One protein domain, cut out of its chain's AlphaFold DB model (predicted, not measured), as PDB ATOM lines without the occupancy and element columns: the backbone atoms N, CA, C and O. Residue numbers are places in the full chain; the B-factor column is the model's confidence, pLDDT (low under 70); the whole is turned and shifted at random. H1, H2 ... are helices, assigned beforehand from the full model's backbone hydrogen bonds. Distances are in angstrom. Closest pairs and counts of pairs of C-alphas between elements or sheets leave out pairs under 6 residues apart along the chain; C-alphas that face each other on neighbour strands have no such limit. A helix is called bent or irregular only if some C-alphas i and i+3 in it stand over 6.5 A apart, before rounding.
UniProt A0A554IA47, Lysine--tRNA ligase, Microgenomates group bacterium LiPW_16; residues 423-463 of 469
ATOM      1  N   GLU A 423     198.157 253.458 145.246       89.62
ATOM      2  CA  GLU A 423     197.493 254.433 146.106       89.62
ATOM      3  C   GLU A 423     197.465 254.022 147.586       89.62
ATOM      4  O   GLU A 423     197.356 254.896 148.445       89.62
ATOM      5  N   VAL A 424     197.631 252.730 147.904       89.50
ATOM      6  CA  VAL A 424     197.768 252.239 149.287       89.50
ATOM      7  C   VAL A 424     198.960 252.886 149.997       89.50
ATOM      8  O   VAL A 424     198.902 253.122 151.205       89.50
ATOM      9  N   GLU A 425     200.021 253.250 149.272       91.50
ATOM     10  CA  GLU A 425     201.182 253.954 149.834       91.50
ATOM     11  C   GLU A 425     200.805 255.325 150.407       91.50
ATOM     12  O   GLU A 425     201.382 255.759 151.402       91.50
ATOM     13  N   LYS A 426     199.773 255.970 149.847       93.88
ATOM     14  CA  LYS A 426     199.301 257.302 150.251       93.88
ATOM     15  C   LYS A 426     198.360 257.277 151.460       93.88
ATOM     16  O   LYS A 426     197.939 258.339 151.914       93.88
ATOM     17  N   LEU A 427     198.001 256.098 151.977       93.50
ATOM     18  CA  LEU A 427     197.117 255.984 153.137       93.50
ATOM     19  C   LEU A 427     197.775 256.558 154.392       93.50
ATOM     20  O   LEU A 427     198.870 256.144 154.788       93.50
ATOM     21  N   THR A 428     197.048 257.450 155.060       94.75
ATOM     22  CA  THR A 428     197.462 258.020 156.347       94.75
ATOM     23  C   THR A 428     197.515 256.946 157.436       94.75
ATOM     24  O   THR A 428     196.834 255.920 157.362       94.75
ATOM     25  N   GLN A 429     198.272 257.201 158.507       94.19
ATOM     26  CA  GLN A 429     198.331 256.304 159.668       94.19
ATOM     27  C   GLN A 429     196.932 256.005 160.239       94.19
ATOM     28  O   GLN A 429     196.629 254.858 160.558       94.19
ATOM     29  N   LYS A 430     196.053 257.015 160.277       95.38
ATOM     30  CA  LYS A 430     194.660 256.896 160.738       95.38
ATOM     31  C   LYS A 430     193.827 255.956 159.858       95.38
ATOM     32  O   LYS A 430     193.082 255.131 160.372       95.38
ATOM     33  N   GLN A 431     193.976 256.040 158.535       94.50
ATOM     34  CA  GLN A 431     193.285 255.138 157.604       94.50
ATOM     35  C   GLN A 431     193.785 253.696 157.731       94.50
ATOM     36  O   GLN A 431     192.988 252.764 157.704       94.50
ATOM     37  N   ARG A 432     195.093 253.500 157.937       94.50
ATOM     38  CA  ARG A 432     195.665 252.167 158.184       94.50
ATOM     39  C   ARG A 432     195.128 251.553 159.478       94.50
ATOM     40  O   ARG A 432     194.755 250.386 159.473       94.50
ATOM     41  N   GLN A 433     195.021 252.341 160.550       95.00
ATOM     42  CA  GLN A 433     194.411 251.902 161.812       95.00
ATOM     43  C   GLN A 433     192.945 251.492 161.639       95.00
ATOM     44  O   GLN A 433     192.537 250.458 162.165       95.00
ATOM     45  N   LEU A 434     192.165 252.256 160.863       95.81
ATOM     46  CA  LEU A 434     190.793 251.881 160.530       95.81
ATOM     47  C   LEU A 434     190.739 250.541 159.783       95.81
ATOM     48  O   LEU A 434     189.984 249.661 160.186       95.81
ATOM     49  N   LEU A 435     191.555 250.359 158.740       94.00
ATOM     50  CA  LEU A 435     191.584 249.112 157.967       94.00
ATOM     51  C   LEU A 435     191.965 247.900 158.828       94.00
ATOM     52  O   LEU A 435     191.315 246.866 158.713       94.00
ATOM     53  N   ILE A 436     192.946 248.036 159.728       94.12
ATOM     54  CA  ILE A 436     193.313 246.976 160.685       94.12
ATOM     55  C   ILE A 436     192.109 246.605 161.559       94.12
ATOM     56  O   ILE A 436     191.744 245.433 161.663       94.12
ATOM     57  N   LYS A 437     191.417 247.604 162.116       93.94
ATOM     58  CA  LYS A 437     190.235 247.365 162.952       93.94
ATOM     59  C   LYS A 437     189.094 246.691 162.182       93.94
ATOM     60  O   LYS A 437     188.410 245.827 162.724       93.94
ATOM     61  N   ILE A 438     188.919 247.038 160.905       95.00
ATOM     62  CA  ILE A 438     187.969 246.355 160.017       95.00
ATOM     63  C   ILE A 438     188.380 244.893 159.820       95.00
ATOM     64  O   ILE A 438     187.525 244.021 159.945       95.00
ATOM     65  N   THR A 439     189.660 244.600 159.568       93.94
ATOM     66  CA  THR A 439     190.128 243.213 159.385       93.94
ATOM     67  C   THR A 439     189.942 242.348 160.632       93.94
ATOM     68  O   THR A 439     189.536 241.200 160.514       93.94
ATOM     69  N   GLU A 440     190.118 242.899 161.834       92.31
ATOM     70  CA  GLU A 440     189.853 242.183 163.096       92.31
ATOM     71  C   GLU A 440     188.361 241.884 163.318       92.31
ATOM     72  O   GLU A 440     187.983 241.020 164.118       92.31
ATOM     73  N   ALA A 441     187.490 242.643 162.654       92.44
ATOM     74  CA  ALA A 441     186.051 242.535 162.794       92.44
ATOM     75  C   ALA A 441     185.384 241.743 161.664       92.44
ATOM     76  O   ALA A 441     184.331 241.161 161.914       92.44
ATOM     77  N   ILE A 442     185.952 241.713 160.456       89.25
ATOM     78  CA  ILE A 442     185.266 241.241 159.240       89.25
ATOM     79  C   ILE A 442     184.856 239.763 159.294       89.25
ATOM     80  O   ILE A 442     183.820 239.403 158.740       89.25
ATOM     81  N   ASP A 443     185.608 238.930 160.020       85.88
ATOM     82  CA  ASP A 443     185.325 237.495 160.171       85.88
ATOM     83  C   ASP A 443     184.271 237.187 161.249       85.88
ATOM     84  O   ASP A 443     183.857 236.039 161.431       85.88
ATOM     85  N   LYS A 444     183.803 238.204 161.981       90.25
ATOM     86  CA  LYS A 444     182.749 238.044 162.988       90.25
ATOM     87  C   LYS A 444     181.371 238.059 162.328       90.25
ATOM     88  O   LYS A 444     181.162 238.602 161.245       90.25
ATOM     89  N   LYS A 445     180.381 237.483 163.013       89.88
ATOM     90  CA  LYS A 445     178.990 237.533 162.556       89.88
ATOM     91  C   LYS A 445     178.408 238.916 162.831       89.88
ATOM     92  O   LYS A 445     178.171 239.264 163.985       89.88
ATOM     93  N   TRP A 446     178.112 239.651 161.767       90.75
ATOM     94  CA  TRP A 446     177.478 240.958 161.856       90.75
ATOM     95  C   TRP A 446     176.094 240.991 161.222       90.75
ATOM     96  O   TRP A 446     175.792 240.271 160.271       90.75
ATOM     97  N   GLU A 447     175.274 241.892 161.743       91.19
ATOM     98  CA  GLU A 447     174.118 242.409 161.025       91.19
ATOM     99  C   GLU A 447     174.601 243.586 160.143       91.19
ATOM    100  O   GLU A 447     175.372 244.413 160.644       91.19
ATOM    101  N   PRO A 448     174.257 243.640 158.838       85.94
ATOM    102  CA  PRO A 448     174.895 244.563 157.894       85.94
ATOM    103  C   PRO A 448     174.826 246.044 158.281       85.94
ATOM    104  O   PRO A 448     175.842 246.731 158.173       85.94
ATOM    105  N   GLU A 449     173.677 246.534 158.766       89.62
ATOM    106  CA  GLU A 449     173.528 247.951 159.131       89.62
ATOM    107  C   GLU A 449     174.380 248.284 160.356       89.62
ATOM    108  O   GLU A 449     175.044 249.321 160.406       89.62
ATOM    109  N   LYS A 450     174.445 247.364 161.327       93.00
ATOM    110  CA  LYS A 450     175.332 247.504 162.488       93.00
ATOM    111  C   LYS A 450     176.800 247.533 162.092       93.00
ATOM    112  O   LYS A 450     177.517 248.402 162.576       93.00
ATOM    113  N   PHE A 451     177.251 246.643 161.209       94.00
ATOM    114  CA  PHE A 451     178.652 246.645 160.775       94.00
ATOM    115  C   PHE A 451     179.022 247.930 160.041       94.00
ATOM    116  O   PHE A 451     180.056 248.526 160.323       94.00
ATOM    117  N   GLN A 452     178.151 248.392 159.141       92.19
ATOM    118  CA  GLN A 452     178.343 249.663 158.453       92.19
ATOM    119  C   GLN A 452     178.451 250.822 159.454       92.19
ATOM    120  O   GLN A 452     179.368 251.637 159.356       92.19
ATOM    121  N   ASN A 453     177.556 250.877 160.444       93.44
ATOM    122  CA  ASN A 453     177.596 251.894 161.491       93.44
ATOM    123  C   ASN A 453     178.892 251.828 162.309       93.44
ATOM    124  O   ASN A 453     179.505 252.867 162.548       93.44
ATOM    125  N   GLU A 454     179.347 250.632 162.686       94.69
ATOM    126  CA  GLU A 454     180.611 250.439 163.404       94.69
ATOM    127  C   GLU A 454     181.821 250.935 162.606       94.69
ATOM    128  O   GLU A 454     182.651 251.654 163.161       94.69
ATOM    129  N   ILE A 455     181.891 250.662 161.296       95.00
ATOM    130  CA  ILE A 455     182.960 251.183 160.423       95.00
ATOM    131  C   ILE A 455     183.027 252.714 160.506       95.00
ATOM    132  O   ILE A 455     184.105 253.284 160.706       95.00
ATOM    133  N   TYR A 456     181.876 253.392 160.422       94.06
ATOM    134  CA  TYR A 456     181.820 254.849 160.554       94.06
ATOM    135  C   TYR A 456     182.206 255.334 161.954       94.06
ATOM    136  O   TYR A 456     182.898 256.347 162.074       94.06
ATOM    137  N   GLN A 457     181.785 254.640 163.014       94.56
ATOM    138  CA  GLN A 457     182.147 255.010 164.385       94.56
ATOM    139  C   GLN A 457     183.648 254.846 164.637       94.56
ATOM    140  O   GLN A 457     184.276 255.741 165.204       94.56
ATOM    141  N   TRP A 458     184.260 253.764 164.153       95.94
ATOM    142  CA  TRP A 458     185.707 253.569 164.243       95.94
ATOM    143  C   TRP A 458     186.455 254.652 163.473       95.94
ATOM    144  O   TRP A 458     187.366 255.268 164.024       95.94
ATOM    145  N   GLY A 459     186.026 254.961 162.248       94.88
ATOM    146  CA  GLY A 459     186.619 256.038 161.464       94.88
ATOM    147  C   GLY A 459     186.568 257.391 162.181       94.88
ATOM    148  O   GLY A 459     187.589 258.075 162.285       94.88
ATOM    149  N   LYS A 460     185.418 257.739 162.774       94.00
ATOM    150  CA  LYS A 460     185.268 258.949 163.599       94.00
ATOM    151  C   LYS A 460     186.166 258.927 164.833       94.00
ATOM    152  O   LYS A 460     186.776 259.947 165.138       94.00
ATOM    153  N   SER A 461     186.299 257.782 165.506       94.50
ATOM    154  CA  SER A 461     187.177 257.645 166.679       94.50
ATOM    155  C   SER A 461     188.658 257.880 166.350       94.50
ATOM    156  O   SER A 461     189.400 258.382 167.188       94.50
ATOM    157  N   PHE A 462     189.076 257.614 165.105       94.44
ATOM    158  CA  PHE A 462     190.413 257.944 164.597       94.44
ATOM    159  C   PHE A 462     190.521 259.372 164.023       94.44
ATOM    160  O   PHE A 462     191.587 259.789 163.561       94.44
ATOM    161  N   GLY A 463     189.438 260.154 164.055       93.00
ATOM    162  CA  GLY A 463     189.375 261.517 163.529       93.00
ATOM    163  C   GLY A 463     189.327 261.598 162.000       93.00
ATOM    164  O   GLY A 463     189.842 262.563 161.436       93.00
TER     165      GLY A 463
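What this domain is: This is residues 423 to 463 of the 469 residues of the protein "Lysine--tRNA ligase" of Microgenomates group bacterium LiPW_16 (UniProt A0A554IA47). This is a helical hairpin: two helices of 14 residues each, H2 and H3, lie side by side and run opposite ways, and the turn between them sticks out at one end with residues 443 to 450, of which 448 to 450 belong to H3. A one-turn helix, H1, comes before H2 at the other end of the hairpin and stays clear of both long helices. The printed part has 41 residues with three named helices, in the order H1, H2, H3, and no named strand; its class is all helix. It is only just loose, close to compact, with a radius of gyration of the C-alphas of 10.9 A, and its outline is elongated, 31 by 20 by 14 A.

How they stand to each other: Start at the first printed residue, where H1 takes residues 423 to 426. A tight link of 2 residues leads to H2, residues 429 to 442, yet H1 and H2 are apart. From H2 a tight link of 5 residues leads to H3, residues 448 to 461. H2 and H3 form a helical hairpin, in which their lines stand at a shallow tilt of 27 degrees and they run opposite ways. Look at Leu 434 and Gly 459 to find where they touch: the C-alphas of these two residues are the closest of the two helices, 6.0 A apart. H3 touches H2 with residues 455 to 459 alone, and their centres are 11.3 A apart. H1 and H3 are apart. In the backbone of H2 and H3, every O i to N i+4 pair is within hydrogen-bond range; H1, with 4 residues, is too short for such a pair, and its one O i to N i+3 pair is within range.

Where its parts are: Find C-alpha 423 at (197.493, 254.433, 146.106); from there H1 runs 5.4 A to C-alpha 426. Next find C-alpha 429 at (198.331, 256.304, 159.668), where H2 begins; it ends 19.9 A away at C-alpha 442, at (185.266, 241.241, 159.240). H3 begins at Pro 448 and ends at Ser 461, with C-alpha 461 at (187.177, 257.645, 166.679), 20.0 A from its first C-alpha. None of the three helices is bent.

The domain as a whole: The two C-alphas farthest apart are those of Glu 425 and Glu 447, at 31.5 A. Without residues 443 to 450, which stand free, the body has 33 residues and spans 26 by 20 by 12 A. The printed part has no cut, and neither of its two links is long. In the B-factor column the mean pLDDT of the printed part is 92.9, and no printed residue is under 70.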